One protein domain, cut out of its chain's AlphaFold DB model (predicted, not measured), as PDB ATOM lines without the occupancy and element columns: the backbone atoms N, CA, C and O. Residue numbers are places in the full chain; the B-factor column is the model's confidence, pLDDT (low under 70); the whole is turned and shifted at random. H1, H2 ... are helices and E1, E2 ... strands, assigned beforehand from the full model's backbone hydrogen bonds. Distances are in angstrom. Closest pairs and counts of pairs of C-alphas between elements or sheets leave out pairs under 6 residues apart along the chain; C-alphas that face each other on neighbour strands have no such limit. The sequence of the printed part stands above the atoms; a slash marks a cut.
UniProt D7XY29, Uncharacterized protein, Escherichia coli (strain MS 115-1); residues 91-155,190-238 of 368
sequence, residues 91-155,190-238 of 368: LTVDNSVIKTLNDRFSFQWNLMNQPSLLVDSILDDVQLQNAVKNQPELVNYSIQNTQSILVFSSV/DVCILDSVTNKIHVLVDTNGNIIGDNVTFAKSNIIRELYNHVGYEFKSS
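What this domain is: This is residues 91 to 155 and 190 to 238 of the 368 residues of an uncharacterized protein of Escherichia coli (strain MS 115-1) (UniProt D7XY29). A twisted sheet of five strands has two long helices, H1 and H4, packed over one face, with residues 227 to 231 of H4 meeting H1 about perpendicular. Short H2 covers edge strand E2 on the opposite face, and H3 only grazes the sheet. The printed part has 114 residues, in the order E1 H1 H2 H3 E2 E3 E4 E5 H4; the sheet, order E1 E5 E4 E3 E2, is antiparallel, and the class is mixed. It is compact, radius of gyration of the C-alphas 14.3 A, spans 42 by 34 by 25 A.

How they stand to each other: Start at edge strand E1, residues 91 to 93: N 91 is 2.9 A from O 201 of E5, residues 200 to 206. Next come E4, residues 190 to 195, with N 202 to O 193 at 2.9 A, E3, residues 147 to 155, with N 150 to O 192 at 2.9 A, and E2, residues 137 to 144, with N 139 to O 151 at 2.9 A. H1, residues 95 to 111, runs across the strands, height over the sheet 9.5 A. H4, residues 214 to 231, is on the same face, making two layers, helices on one face of a sheet; it touches H1 at 81 degrees, closest C-alphas Leu 101 and Val 231, 6.0 A. H2, residues 118 to 121, is over E2 on the opposite face, and is too short for an O i to N i+4 pair; in H1, H4 and H3, residues 125 to 130, every such pair is within hydrogen-bond range.

Where its parts are: Find C-alpha 91 at (171.033, 192.943, 158.026), where E1 begins. H1 runs 24.8 A, E3 25.8 A and H4 25.7 A, ending at C-alpha 231, (173.254, 190.676, 142.757).

The domain as a whole: Residues 156 to 189 are not printed; C-alphas 155 and 190 are 10.6 A apart. Residues 208 to 214 stand free, and 209 to 212 have pLDDT under 70.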
ATOM      1  N   LEU A  91     170.632 194.253 158.518       98.25
ATOM      2  CA  LEU A  91     171.033 192.943 158.026       98.25
ATOM      3  C   LEU A  91     172.554 192.848 158.017       98.25
ATOM      4  O   LEU A  91     173.213 193.727 157.470       98.25
ATOM      5  N   THR A  92     173.110 191.786 158.584       98.00
ATOM      6  CA  THR A  92     174.514 191.420 158.382       98.00
ATOM      7  C   THR A  92     174.611 190.486 157.184       98.00
ATOM      8  O   THR A  92     173.824 189.544 157.063       98.00
ATOM      9  N   VAL A  93     175.561 190.768 156.297       97.94
ATOM     10  CA  VAL A  93     175.796 190.034 155.047       97.94
ATOM     11  C   VAL A  93     177.289 189.779 154.858       97.94
ATOM     12  O   VAL A  93     178.120 190.374 155.542       97.94
ATOM     13  N   ASP A  94     177.639 188.921 153.906       96.19
ATOM     14  CA  ASP A  94     179.036 188.739 153.516       96.19
ATOM     15  C   ASP A  94     179.573 189.993 152.800       96.19
ATOM     16  O   ASP A  94     178.868 190.635 152.019       96.19
ATOM     17  N   ASN A  95     180.850 190.328 153.010       92.88
ATOM     18  CA  ASN A  95     181.484 191.513 152.405       92.88
ATOM     19  C   ASN A  95     181.386 191.518 150.863       92.88
ATOM     20  O   ASN A  95     181.158 192.550 150.229       92.88
ATOM     21  N   SER A  96     181.492 190.339 150.241       95.94
ATOM     22  CA  SER A  96     181.344 190.180 148.789       95.94
ATOM     23  C   SER A  96     179.984 190.666 148.274       95.94
ATOM     24  O   SER A  96     179.916 191.185 147.157       95.94
ATOM     25  N   VAL A  97     178.924 190.558 149.080       97.50
ATOM     26  CA  VAL A  97     177.575 191.027 148.737       97.50
ATOM     27  C   VAL A  97     177.551 192.549 148.657       97.50
ATOM     28  O   VAL A  97     177.112 193.088 147.645       97.50
ATOM     29  N   ILE A  98     178.082 193.249 149.670       97.00
ATOM     30  CA  ILE A  98     178.145 194.723 149.684       97.00
ATOM     31  C   ILE A  98     178.937 195.242 148.487       97.00
ATOM     32  O   ILE A  98     178.477 196.143 147.787       97.00
ATOM     33  N   LYS A  99     180.104 194.646 148.219       96.12
ATOM     34  CA  LYS A  99     180.927 195.022 147.068       96.12
ATOM     35  C   LYS A  99     180.171 194.833 145.750       96.12
ATOM     36  O   LYS A  99     180.102 195.761 144.953       96.12
ATOM     37  N   THR A 100     179.551 193.668 145.556       97.56
ATOM     38  CA  THR A 100     178.787 193.369 144.332       97.56
ATOM     39  C   THR A 100     177.622 194.339 144.150       97.56
ATOM     40  O   THR A 100     177.428 194.859 143.056       97.56
ATOM     41  N   LEU A 101     176.863 194.619 145.215       97.81
ATOM     42  CA  LEU A 101     175.770 195.592 145.188       97.81
ATOM     43  C   LEU A 101     176.272 196.988 144.804       97.81
ATOM     44  O   LEU A 101     175.686 197.619 143.928       97.81
ATOM     45  N   ASN A 102     177.363 197.450 145.417       96.19
ATOM     46  CA  ASN A 102     177.964 198.744 145.099       96.19
ATOM     47  C   ASN A 102     178.367 198.842 143.628       96.19
ATOM     48  O   ASN A 102     177.998 199.812 142.968       96.19
ATOM     49  N   ASP A 103     179.067 197.831 143.110       96.31
ATOM     50  CA  ASP A 103     179.515 197.799 141.717       96.31
ATOM     51  C   ASP A 103     178.314 197.821 140.752       96.31
ATOM     52  O   ASP A 103     178.302 198.574 139.776       96.31
ATOM     53  N   ARG A 104     177.263 197.040 141.046       97.06
ATOM     54  CA  ARG A 104     176.056 196.933 140.208       97.06
ATOM     55  C   ARG A 104     175.217 198.204 140.211       97.06
ATOM     56  O   ARG A 104     174.841 198.664 139.136       97.06
ATOM     57  N   PHE A 105     174.951 198.783 141.381       97.06
ATOM     58  CA  PHE A 105     174.161 200.011 141.479       97.06
ATOM     59  C   PHE A 105     174.913 201.229 140.950       97.06
ATOM     60  O   PHE A 105     174.309 202.047 140.267       97.06
ATOM     61  N   SER A 106     176.226 201.320 141.182       96.00
ATOM     62  CA  SER A 106     177.057 202.364 140.573       96.00
ATOM     63  C   SER A 106     177.011 202.279 139.045       96.00
ATOM     64  O   SER A 106     176.756 203.272 138.364       96.00
ATOM     65  N   PHE A 107     177.177 201.073 138.489       96.12
ATOM     66  CA  PHE A 107     177.088 200.855 137.047       96.12
ATOM     67  C   PHE A 107     175.707 201.215 136.484       96.12
ATOM     68  O   PHE A 107     175.626 201.967 135.516       96.12
ATOM     69  N   GLN A 108     174.626 200.722 137.098       95.44
ATOM     70  CA  GLN A 108     173.257 201.028 136.679       95.44
ATOM     71  C   GLN A 108     172.985 202.534 136.729       95.44
ATOM     72  O   GLN A 108     172.501 203.095 135.749       95.44
ATOM     73  N   TRP A 109     173.327 203.193 137.837       95.69
ATOM     74  CA  TRP A 109     173.100 204.623 138.025       95.69
ATOM     75  C   TRP A 109     173.768 205.460 136.933       95.69
ATOM     76  O   TRP A 109     173.154 206.378 136.398       95.69
ATOM     77  N   ASN A 110     174.991 205.100 136.537       94.81
ATOM     78  CA  ASN A 110     175.730 205.791 135.475       94.81
ATOM     79  C   ASN A 110     175.151 205.573 134.065       94.81
ATOM     80  O   ASN A 110     175.468 206.343 133.162       94.81
ATOM     81  N   LEU A 111     174.329 204.540 133.860       94.62
ATOM     82  CA  LEU A 111     173.638 204.284 132.590       94.62
ATOM     83  C   LEU A 111     172.229 204.886 132.534       94.62
ATOM     84  O   LEU A 111     171.657 205.004 131.450       94.62
ATOM     85  N   MET A 112     171.646 205.215 133.684       92.62
ATOM     86  CA  MET A 112     170.300 205.771 133.772       92.62
ATOM     87  C   MET A 112     170.285 207.265 133.445       92.62
ATOM     88  O   MET A 112     171.236 207.995 133.718       92.62
ATOM     89  N   ASN A 113     169.146 207.741 132.938       90.19
ATOM     90  CA  ASN A 113     168.843 209.170 132.932       90.19
ATOM     91  C   ASN A 113     168.527 209.597 134.368       90.19
ATOM     92  O   ASN A 113     167.427 209.359 134.868       90.19
ATOM     93  N   GLN A 114     169.520 210.167 135.042       90.38
ATOM     94  CA  GLN A 114     169.421 210.542 136.448       90.38
ATOM     95  C   GLN A 114     168.505 211.764 136.616       90.38
ATOM     96  O   GLN A 114     168.601 212.707 135.822       90.38
ATOM     97  N   PRO A 115     167.636 211.789 137.641       87.62
ATOM     98  CA  PRO A 115     166.904 212.998 137.986       87.62
ATOM     99  C   PRO A 115     167.888 214.096 138.401       87.62
ATOM    100  O   PRO A 115     168.853 213.837 139.122       87.62
ATOM    101  N   SER A 116     167.640 215.330 137.954       85.94
ATOM    102  CA  SER A 116     168.496 216.469 138.306       85.94
ATOM    103  C   SER A 116     168.361 216.833 139.785       85.94
ATOM    104  O   SER A 116     169.338 217.166 140.453       85.94
ATOM    105  N   LEU A 117     167.141 216.700 140.304       88.06
ATOM    106  CA  LEU A 117     166.790 216.836 141.704       88.06
ATOM    107  C   LEU A 117     165.907 215.661 142.110       88.06
ATOM    108  O   LEU A 117     165.070 215.198 141.340       88.06
ATOM    109  N   LEU A 118     166.001 215.230 143.367       88.88
ATOM    110  CA  LEU A 118     165.149 214.158 143.892       88.88
ATOM    111  C   LEU A 118     163.648 214.454 143.709       88.88
ATOM    112  O   LEU A 118     162.862 213.536 143.493       88.88
ATOM    113  N   VAL A 119     163.249 215.727 143.762       91.12
ATOM    114  CA  VAL A 119     161.856 216.154 143.562       91.12
ATOM    115  C   VAL A 119     161.326 215.870 142.157       91.12
ATOM    116  O   VAL A 119     160.120 215.714 141.996       91.12
ATOM    117  N   ASP A 120     162.203 215.720 141.162       92.12
ATOM    118  CA  ASP A 120     161.812 215.342 139.800       92.12
ATOM    119  C   ASP A 120     161.272 213.906 139.756       92.12
ATOM    120  O   ASP A 120     160.495 213.558 138.872       92.12
ATOM    121  N   SER A 121     161.642 213.077 140.741       92.94
ATOM    122  CA  SER A 121     161.112 211.720 140.899       92.94
ATOM    123  C   SER A 121     159.767 211.661 141.633       92.94
ATOM    124  O   SER A 121     159.193 210.580 141.762       92.94
ATOM    125  N   ILE A 122     159.254 212.789 142.139       92.50
ATOM    126  CA  ILE A 122     157.970 212.840 142.847       92.50
ATOM    127  C   ILE A 122     156.827 212.838 141.832       92.50
ATOM    128  O   ILE A 122     156.774 213.671 140.920       92.50
ATOM    129  N   LEU A 123     155.920 211.881 142.018       92.50
ATOM    130  CA  LEU A 123     154.773 211.657 141.151       92.50
ATOM    131  C   LEU A 123     153.664 212.659 141.472       92.50
ATOM    132  O   LEU A 123     153.326 212.859 142.639       92.50
ATOM    133  N   ASP A 124     153.071 213.244 140.435       90.00
ATOM    134  CA  ASP A 124     151.797 213.951 140.561       90.00
ATOM    135  C   ASP A 124     150.624 212.972 140.775       90.00
ATOM    136  O   ASP A 124     150.784 211.749 140.707       90.00
ATOM    137  N   ASP A 125     149.422 213.499 141.019       87.69
ATOM    138  CA  ASP A 125     148.232 212.678 141.267       87.69
ATOM    139  C   ASP A 125     147.910 211.719 140.111       87.69
ATOM    140  O   ASP A 125     147.535 210.567 140.342       87.69
ATOM    141  N   VAL A 126     148.069 212.155 138.861       90.31
ATOM    142  CA  VAL A 126     147.750 211.344 137.677       90.31
ATOM    143  C   VAL A 126     148.759 210.207 137.535       90.31
ATOM    144  O   VAL A 126     148.380 209.048 137.338       90.31
ATOM    145  N   GLN A 127     150.043 210.518 137.677       93.19
ATOM    146  CA  GLN A 127     151.134 209.552 137.676       93.19
ATOM    147  C   GLN A 127     150.969 208.546 138.818       93.19
ATOM    148  O   GLN A 127     151.048 207.338 138.599       93.19
ATOM    149  N   LEU A 128     150.648 209.023 140.022       92.56
ATOM    150  CA  LEU A 128     150.420 208.195 141.200       92.56
ATOM    151  C   LEU A 128     149.251 207.221 141.000       92.56
ATOM    152  O   LEU A 128     149.363 206.041 141.346       92.56
ATOM    153  N   GLN A 129     148.140 207.673 140.405       90.44
ATOM    154  CA  GLN A 129     146.998 206.804 140.109       90.44
ATOM    155  C   GLN A 129     147.312 205.742 139.052       90.44
ATOM    156  O   GLN A 129     146.798 204.625 139.154       90.44
ATOM    157  N   ASN A 130     148.197 206.026 138.097       92.50
ATOM    158  CA  ASN A 130     148.559 205.090 137.029       92.50
ATOM    159  C   ASN A 130     149.758 204.190 137.364       92.50
ATOM    160  O   ASN A 130     149.938 203.151 136.733       92.50
ATOM    161  N   ALA A 131     150.540 204.531 138.389       93.12
ATOM    162  CA  ALA A 131     151.741 203.797 138.760       93.12
ATOM    163  C   ALA A 131     151.471 202.336 139.160       93.12
ATOM    164  O   ALA A 131     150.477 202.009 139.836       93.12
ATOM    165  N   VAL A 132     152.412 201.468 138.779       92.94
ATOM    166  CA  VAL A 132     152.454 200.063 139.186       92.94
ATOM    167  C   VAL A 132     152.805 199.982 140.670       92.94
ATOM    168  O   VAL A 132     153.678 200.685 141.176       92.94
ATOM    169  N   LYS A 133     152.079 199.135 141.405       92.62
ATOM    170  CA  LYS A 133     152.250 199.012 142.854       92.62
ATOM    171  C   LYS A 133     153.459 198.146 143.191       92.62
ATOM    172  O   LYS A 133     153.665 197.112 142.565       92.62
ATOM    173  N   ASN A 134     154.149 198.493 144.275       90.62
ATOM    174  CA  ASN A 134     155.203 197.692 144.907       90.62
ATOM    175  C   ASN A 134     156.376 197.338 143.977       90.62
ATOM    176  O   ASN A 134     157.002 196.291 144.153       90.62
ATOM    177  N   GLN A 135     156.662 198.207 143.010       93.56
ATOM    178  CA  GLN A 135     157.813 198.112 142.124       93.56
ATOM    179  C   GLN A 135     158.822 199.194 142.532       93.56
ATOM    180  O   GLN A 135     158.542 200.373 142.319       93.56
ATOM    181  N   PRO A 136     159.926 198.831 143.212       95.56
ATOM    182  CA  PRO A 136     160.967 199.782 143.577       95.56
ATOM    183  C   PRO A 136     161.746 200.241 142.345       95.56
ATOM    184  O   PRO A 136     162.231 199.420 141.572       95.56
ATOM    185  N   GLU A 137     161.908 201.549 142.198       94.88
ATOM    186  CA  GLU A 137     162.726 202.177 141.163       94.88
ATOM    187  C   GLU A 137     163.825 203.005 141.821       94.88
ATOM    188  O   GLU A 137     163.555 203.788 142.733       94.88
ATOM    189  N   LEU A 138     165.074 202.828 141.385       96.50
ATOM    190  CA  LEU A 138     166.201 203.594 141.907       96.50
ATOM    191  C   LEU A 138     166.090 205.053 141.448       96.50
ATOM    192  O   LEU A 138     166.164 205.339 140.256       96.50
ATOM    193  N   VAL A 139     165.943 205.974 142.401       96.31
ATOM    194  CA  VAL A 139     165.793 207.418 142.139       96.31
ATOM    195  C   VAL A 139     166.942 208.254 142.687       96.31
ATOM    196  O   VAL A 139     167.052 209.431 142.360       96.31
ATOM    197  N   ASN A 140     167.803 207.667 143.520       96.31
ATOM    198  CA  ASN A 140     169.046 208.296 143.948       96.31
ATOM    199  C   ASN A 140     170.098 207.241 144.300       96.31
ATOM    200  O   ASN A 140     169.797 206.263 144.990       96.31
ATOM    201  N   TYR A 141     171.336 207.498 143.892       96.12
ATOM    202  CA  TYR A 141     172.527 206.775 144.317       96.12
ATOM    203  C   TYR A 141     173.577 207.793 144.742       96.12
ATOM    204  O   TYR A 141     173.946 208.683 143.977       96.12
ATOM    205  N   SER A 142     174.085 207.658 145.960       94.88
ATOM    206  CA  SER A 142     175.194 208.487 146.426       94.88
ATOM    207  C   SER A 142     176.137 207.686 147.305       94.88
ATOM    208  O   SER A 142     175.732 206.717 147.947       94.88
ATOM    209  N   ILE A 143     177.398 208.101 147.343       94.19
ATOM    210  CA  ILE A 143     178.412 207.521 148.220       94.19
ATOM    211  C   ILE A 143     178.814 208.591 149.229       94.19
ATOM    212  O   ILE A 143     179.169 209.708 148.858       94.19
ATOM    213  N   GLN A 144     178.758 208.242 150.509       90.12
ATOM    214  CA  GLN A 144     179.213 209.076 151.613       90.12
ATOM    215  C   GLN A 144     180.184 208.262 152.465       90.12
ATOM    216  O   GLN A 144     179.782 207.336 153.170       90.12
ATOM    217  N   ASN A 145     181.468 208.621 152.431       88.94
ATOM    218  CA  ASN A 145     182.534 207.877 153.103       88.94
ATOM    219  C   ASN A 145     182.525 206.392 152.689       88.94
ATOM    220  O   ASN A 145     182.774 206.069 151.533       88.94
ATOM    221  N   THR A 146     182.230 205.490 153.626       89.69
ATOM    222  CA  THR A 146     182.207 204.034 153.431       89.69
ATOM    223  C   THR A 146     180.803 203.478 153.186       89.69
ATOM    224  O   THR A 146     180.628 202.254 153.149       89.69
ATOM    225  N   GLN A 147     179.812 204.364 153.051       95.94
ATOM    226  CA  GLN A 147     178.401 204.029 152.921       95.94
ATOM    227  C   GLN A 147     177.859 204.448 151.558       95.94
ATOM    228  O   GLN A 147     177.942 205.617 151.181       95.94
ATOM    229  N   SER A 148     177.239 203.508 150.853       97.31
ATOM    230  CA  SER A 148     176.422 203.828 149.680       97.31
ATOM    231  C   SER A 148     174.971 203.976 150.108       97.31
ATOM    232  O   SER A 148     174.445 203.118 150.814       97.31
ATOM    233  N   ILE A 149     174.323 205.051 149.679       97.88
ATOM    234  CA  ILE A 149     172.925 205.356 149.970       97.88
ATOM    235  C   ILE A 149     172.135 205.194 148.676       97.88
ATOM    236  O   ILE A 149     172.309 205.963 147.729       97.88
ATOM    237  N   LEU A 150     171.263 204.191 148.664       98.00
ATOM    238  CA  LEU A 150     170.327 203.894 147.586       98.00
ATOM    239  C   LEU A 150     168.944 204.372 148.013       98.00
ATOM    240  O   LEU A 150     168.469 203.947 149.066       98.00
ATOM    241  N   VAL A 151     168.285 205.204 147.215       97.94
ATOM    242  CA  VAL A 151     166.887 205.591 147.450       97.94
ATOM    243  C   VAL A 151     166.024 204.985 146.359       97.94
ATOM    244  O   VAL A 151     166.240 205.238 145.174       97.94
ATOM    245  N   PHE A 152     165.030 204.212 146.776       97.62
ATOM    246  CA  PHE A 152     164.038 203.600 145.914       97.62
ATOM    247  C   PHE A 152     162.696 204.306 146.069       97.62
ATOM    248  O   PHE A 152     162.169 204.411 147.175       97.62
ATOM    249  N   SER A 153     162.120 204.741 144.957       96.50
ATOM    250  CA  SER A 153     160.733 205.185 144.881       96.50
ATOM    251  C   SER A 153     159.840 203.988 144.573       96.50
ATOM    252  O   SER A 153     160.142 203.197 143.685       96.50
ATOM    253  N   SER A 154     158.731 203.835 145.290       95.56
ATOM    254  CA  SER A 154     157.693 202.864 144.937       95.56
ATOM    255  C   SER A 154     156.310 203.377 145.310       95.56
ATOM    256  O   SER A 154     156.148 204.130 146.272       95.56
ATOM    257  N   VAL A 155     155.282 202.950 144.577       94.88
ATOM    258  CA  VAL A 155     153.890 203.261 144.927       94.88
ATOM    259  C   VAL A 155     153.280 202.113 145.715       94.88
ATOM    260  O   VAL A 155     153.246 200.970 145.260       94.88
ATOM    261  N   ASP A 190     161.890 204.230 150.063       97.62
ATOM    262  CA  ASP A 190     162.633 203.246 150.840       97.62
ATOM    263  C   ASP A 190     164.128 203.408 150.576       97.62
ATOM    264  O   ASP A 190     164.533 203.733 149.463       97.62
ATOM    265  N   VAL A 191     164.960 203.209 151.592       98.31
ATOM    266  CA  VAL A 191     166.401 203.464 151.487       98.31
ATOM    267  C   VAL A 191     167.193 202.236 151.890       98.31
ATOM    268  O   VAL A 191     166.883 201.598 152.893       98.31
ATOM    269  N   CYS A 192     168.254 201.944 151.146       98.44
ATOM    270  CA  CYS A 192     169.287 201.003 151.557       98.44
ATOM    271  C   CYS A 192     170.590 201.753 151.802       98.44
ATOM    272  O   CYS A 192     171.107 202.410 150.900       98.44
ATOM    273  N   ILE A 193     171.137 201.620 153.007       98.25
ATOM    274  CA  ILE A 193     172.487 202.078 153.334       98.25
ATOM    275  C   ILE A 193     173.390 200.848 153.358       98.25
ATOM    276  O   ILE A 193     173.220 199.968 154.204       98.25
ATOM    277  N   LEU A 194     174.317 200.776 152.408       98.19
ATOM    278  CA  LEU A 194     175.292 199.697 152.278       98.19
ATOM    279  C   LEU A 194     176.581 200.106 152.986       98.19
ATOM    280  O   LEU A 194     177.316 200.952 152.480       98.19
ATOM    281  N   ASP A 195     176.855 199.520 154.146       96.75
ATOM    282  CA  ASP A 195     178.038 199.829 154.944       96.75
ATOM    283  C   ASP A 195     179.134 198.779 154.726       96.75
ATOM    284  O   ASP A 195     179.054 197.640 155.198       96.75
ATOM    285  N   SER A 196     180.175 199.189 154.002       94.19
ATOM    286  CA  SER A 196     181.315 198.332 153.655       94.19
ATOM    287  C   SER A 196     182.258 198.032 154.825       94.19
ATOM    288  O   SER A 196     182.995 197.052 154.771       94.19
ATOM    289  N   VAL A 197     182.239 198.833 155.895       94.62
ATOM    290  CA  VAL A 197     183.114 198.635 157.065       94.62
ATOM    291  C   VAL A 197     182.509 197.610 158.010       94.62
ATOM    292  O   VAL A 197     183.211 196.747 158.534       94.62
ATOM    293  N   THR A 198     181.199 197.696 158.232       95.12
ATOM    294  CA  THR A 198     180.499 196.821 159.181       95.12
ATOM    295  C   THR A 198     179.856 195.599 158.527       95.12
ATOM    296  O   THR A 198     179.329 194.748 159.246       95.12
ATOM    297  N   ASN A 199     179.922 195.484 157.194       96.00
ATOM    298  CA  ASN A 199     179.241 194.460 156.395       96.00
ATOM    299  C   ASN A 199     177.737 194.402 156.701       96.00
ATOM    300  O   ASN A 199     177.154 193.333 156.916       96.00
ATOM    301  N   LYS A 200     177.118 195.584 156.774       97.69
ATOM    302  CA  LYS A 200     175.699 195.734 157.087       97.69
ATOM    303  C   LYS A 200     174.946 196.403 155.952       97.69
ATOM    304  O   LYS A 200     175.430 197.336 155.318       97.69
ATOM    305  N   ILE A 201     173.720 195.941 155.748       98.44
ATOM    306  CA  ILE A 201     172.706 196.627 154.956       98.44
ATOM    307  C   ILE A 201     171.671 197.159 155.939       98.44
ATOM    308  O   ILE A 201     171.012 196.380 156.632       98.44
ATOM    309  N   HIS A 202     171.515 198.476 156.002       98.31
ATOM    310  CA  HIS A 202     170.395 199.085 156.709       98.31
ATOM    311  C   HIS A 202     169.279 199.370 155.715       98.31
ATOM    312  O   HIS A 202     169.455 200.183 154.811       98.31
ATOM    313  N   VAL A 203     168.138 198.700 155.880       98.50
ATOM    314  CA  VAL A 203     166.940 198.951 155.068       98.50
ATOM    315  C   VAL A 203     166.015 199.852 155.872       98.50
ATOM    316  O   VAL A 203     165.531 199.457 156.930       98.50
ATOM    317  N   LEU A 204     165.789 201.066 155.387       97.94
ATOM    318  CA  LEU A 204     164.923 202.064 155.997       97.94
ATOM    319  C   LEU A 204     163.640 202.128 155.171       97.94
ATOM    320  O   LEU A 204     163.607 202.709 154.088       97.94
ATOM    321  N   VAL A 205     162.580 201.526 155.694       97.19
ATOM    322  CA  VAL A 205     161.269 201.513 155.051       97.19
ATOM    323  C   VAL A 205     160.517 202.797 155.379       97.19
ATOM    324  O   VAL A 205     160.368 203.136 156.550       97.19
ATOM    325  N   ASP A 206     159.992 203.493 154.374       94.62
ATOM    326  CA  ASP A 206     159.127 204.659 154.574       94.62
ATOM    327  C   ASP A 206     157.831 204.259 155.287       94.62
ATOM    328  O   ASP A 206     157.059 203.431 154.784       94.62
ATOM    329  N   THR A 207     157.591 204.845 156.457       89.38
ATOM    330  CA  THR A 207     156.396 204.584 157.268       89.38
ATOM    331  C   THR A 207     155.342 205.675 157.137       89.38
ATOM    332  O   THR A 207     154.195 205.455 157.538       89.38
ATOM    333  N   ASN A 208     155.706 206.844 156.594       75.56
ATOM    334  CA  ASN A 208     154.841 208.019 156.475       75.56
ATOM    335  C   ASN A 208     154.014 208.305 157.758       75.56
ATOM    336  O   ASN A 208     152.824 208.625 157.697       75.56
ATOM    337  N   GLY A 209     154.614 208.059 158.931       67.88
ATOM    338  CA  GLY A 209     154.030 208.252 160.263       67.88
ATOM    339  C   GLY A 209     152.870 207.323 160.662       67.88
ATOM    340  O   GLY A 209     152.384 207.433 161.783       67.88
ATOM    341  N   ASN A 210     152.400 206.422 159.788       63.59
ATOM    342  CA  ASN A 210     151.156 205.662 160.011       63.59
ATOM    343  C   ASN A 210     151.225 204.172 159.634       63.59
ATOM    344  O   ASN A 210     150.289 203.421 159.917       63.59
ATOM    345  N   ILE A 211     152.300 203.724 158.986       66.56
ATOM    346  CA  ILE A 211     152.445 202.340 158.529       66.56
ATOM    347  C   ILE A 211     153.264 201.555 159.554       66.56
ATOM    348  O   ILE A 211     154.443 201.832 159.759       66.56
ATOM    349  N   ILE A 212     152.648 200.546 160.174       67.25
ATOM    350  CA  ILE A 212     153.295 199.635 161.129       67.25
ATOM    351  C   ILE A 212     152.927 198.176 160.831       67.25
ATOM    352  O   ILE A 212     151.926 197.906 160.165       67.25
ATOM    353  N   GLY A 213     153.717 197.235 161.352       78.88
ATOM    354  CA  GLY A 213     153.432 195.801 161.246       78.88
ATOM    355  C   GLY A 213     153.685 195.236 159.846       78.88
ATOM    356  O   GLY A 213     154.715 195.528 159.240       78.88
ATOM    357  N   ASP A 214     152.745 194.435 159.338       79.81
ATOM    358  CA  ASP A 214     152.923 193.614 158.127       79.81
ATOM    359  C   ASP A 214     153.241 194.421 156.861       79.81
ATOM    360  O   ASP A 214     153.963 193.959 155.981       79.81
ATOM    361  N   ASN A 215     152.759 195.661 156.771       84.88
ATOM    362  CA  ASN A 215     153.073 196.534 155.638       84.88
ATOM    363  C   ASN A 215     154.564 196.900 155.585       84.88
ATOM    364  O   ASN A 215     155.133 197.030 154.502       84.88
ATOM    365  N   VAL A 216     155.203 197.057 156.749       91.38
ATOM    366  CA  VAL A 216     156.624 197.403 156.852       91.38
ATOM    367  C   VAL A 216     157.489 196.202 156.473       91.38
ATOM    368  O   VAL A 216     158.431 196.337 155.693       91.38
ATOM    369  N   THR A 217     157.153 195.011 156.975       92.81
ATOM    370  CA  THR A 217     157.878 193.777 156.636       92.81
ATOM    371  C   THR A 217     157.699 193.403 155.168       92.81
ATOM    372  O   THR A 217     158.669 193.000 154.529       92.81
ATOM    373  N   PHE A 218     156.507 193.604 154.601       92.56
ATOM    374  CA  PHE A 218     156.262 193.422 153.173       92.56
ATOM    375  C   PHE A 218     157.098 194.382 152.311       92.56
ATOM    376  O   PHE A 218     157.747 193.942 151.361       92.56
ATOM    377  N   ALA A 219     157.138 195.674 152.659       94.00
ATOM    378  CA  ALA A 219     157.956 196.655 151.946       94.00
ATOM    379  C   ALA A 219     159.452 196.299 152.000       94.00
ATOM    380  O   ALA A 219     160.103 196.261 150.956       94.00
ATOM    381  N   LYS A 220     159.971 195.914 153.175       96.00
ATOM    382  CA  LYS A 220     161.338 195.383 153.311       96.00
ATOM    383  C   LYS A 220     161.576 194.202 152.371       96.00
ATOM    384  O   LYS A 220     162.586 194.178 151.680       96.00
ATOM    385  N   SER A 221     160.673 193.221 152.327       95.75
ATOM    386  CA  SER A 221     160.837 192.042 151.466       95.75
ATOM    387  C   SER A 221     160.904 192.397 149.978       95.75
ATOM    388  O   SER A 221     161.682 191.782 149.253       95.75
ATOM    389  N   ASN A 222     160.158 193.410 149.521       95.94
ATOM    390  CA  ASN A 222     160.272 193.900 148.143       95.94
ATOM    391  C   ASN A 222     161.649 194.511 147.867       95.94
ATOM    392  O   ASN A 222     162.231 194.230 146.825       95.94
ATOM    393  N   ILE A 223     162.188 195.284 148.813       97.75
ATOM    394  CA  ILE A 223     163.533 195.855 148.697       97.75
ATOM    395  C   ILE A 223     164.602 194.760 148.707       97.75
ATOM    396  O   ILE A 223     165.479 194.769 147.855       97.75
ATOM    397  N   ILE A 224     164.516 193.774 149.602       97.75
ATOM    398  CA  ILE A 224     165.467 192.651 149.627       97.75
ATOM    399  C   ILE A 224     165.441 191.868 148.312       97.75
ATOM    400  O   ILE A 224     166.501 191.548 147.778       97.75
ATOM    401  N   ARG A 225     164.253 191.615 147.750       97.12
ATOM    402  CA  ARG A 225     164.130 190.997 146.423       97.12
ATOM    403  C   ARG A 225     164.822 191.839 145.349       97.12
ATOM    404  O   ARG A 225     165.490 191.277 144.490       97.12
ATOM    405  N   GLU A 226     164.712 193.161 145.423       97.19
ATOM    406  CA  GLU A 226     165.400 194.055 144.492       97.19
ATOM    407  C   GLU A 226     166.927 193.964 144.609       97.19
ATOM    408  O   GLU A 226     167.631 193.921 143.600       97.19
ATOM    409  N   LEU A 227     167.449 193.843 145.833       97.94
ATOM    410  CA  LEU A 227     168.875 193.601 146.060       97.94
ATOM    411  C   LEU A 227     169.317 192.241 145.494       97.94
ATOM    412  O   LEU A 227     170.379 192.159 144.880       97.94
ATOM    413  N   TYR A 228     168.508 191.186 145.648       97.94
ATOM    414  CA  TYR A 228     168.787 189.872 145.052       97.94
ATOM    415  C   TYR A 228     168.813 189.924 143.527       97.94
ATOM    416  O   TYR A 228     169.731 189.374 142.921       97.94
ATOM    417  N   ASN A 229     167.864 190.628 142.907       96.19
ATOM    418  CA  ASN A 229     167.817 190.803 141.456       96.19
ATOM    419  C   ASN A 229     169.091 191.479 140.929       96.19
ATOM    420  O   ASN A 229     169.656 191.035 139.932       96.19
ATOM    421  N   HIS A 230     169.583 192.506 141.627       94.44
ATOM    422  CA  HIS A 230     170.804 193.221 141.245       94.44
ATOM    423  C   HIS A 230     172.076 192.391 141.432       94.44
ATOM    424  O   HIS A 230     173.008 192.478 140.629       94.44
ATOM    425  N   VAL A 231     172.128 191.581 142.489       95.06
ATOM    426  CA  VAL A 231     173.254 190.676 142.757       95.06
ATOM    427  C   VAL A 231     173.229 189.456 141.828       95.06
ATOM    428  O   VAL A 231     174.284 188.921 141.489       95.06
ATOM    429  N   GLY A 232     172.043 189.043 141.377       96.31
ATOM    430  CA  GLY A 232     171.815 187.871 140.531       96.31
ATOM    431  C   GLY A 232     171.637 186.559 141.302       96.31
ATOM    432  O   GLY A 232     171.599 185.500 140.680       96.31
ATOM    433  N   TYR A 233     171.550 186.600 142.636       95.81
ATOM    434  CA  TYR A 233     171.270 185.442 143.492       95.81
ATOM    435  C   TYR A 233     170.721 185.870 144.864       95.81
ATOM    436  O   TYR A 233     170.914 187.005 145.305       95.81
ATOM    437  N   GLU A 234     170.067 184.941 145.565       97.31
ATOM    438  CA  GLU A 234     169.644 185.138 146.955       97.31
ATOM    439  C   GLU A 234     170.837 184.965 147.903       97.31
ATOM    440  O   GLU A 234     171.372 183.863 148.059       97.31
ATOM    441  N   PHE A 235     171.282 186.050 148.538       96.75
ATOM    442  CA  PHE A 235     172.378 185.999 149.506       96.75
ATOM    443  C   PHE A 235     171.878 185.688 150.920       96.75
ATOM    444  O   PHE A 235     170.779 186.072 151.324       96.75
ATOM    445  N   LYS A 236     172.721 185.023 151.719       95.94
ATOM    446  CA  LYS A 236     172.433 184.808 153.140       95.94
ATOM    447  C   LYS A 236     172.548 186.128 153.897       95.94
ATOM    448  O   LYS A 236     173.488 186.892 153.695       95.94
ATOM    449  N   SER A 237     171.604 186.368 154.798       96.00
ATOM    450  CA  SER A 237     171.628 187.514 155.702       96.00
ATOM    451  C   SER A 237     171.097 187.133 157.081       96.00
ATOM    452  O   SER A 237     170.270 186.228 157.208       96.00
ATOM    453  N   SER A 238     171.583 187.811 158.120       95.75
ATOM    454  CA  SER A 238     171.033 187.722 159.475       95.75
ATOM    455  C   SER A 238     170.485 189.077 159.910       95.75
ATOM    456  O   SER A 238     171.153 190.104 159.796       95.75
TER     457      SER A 238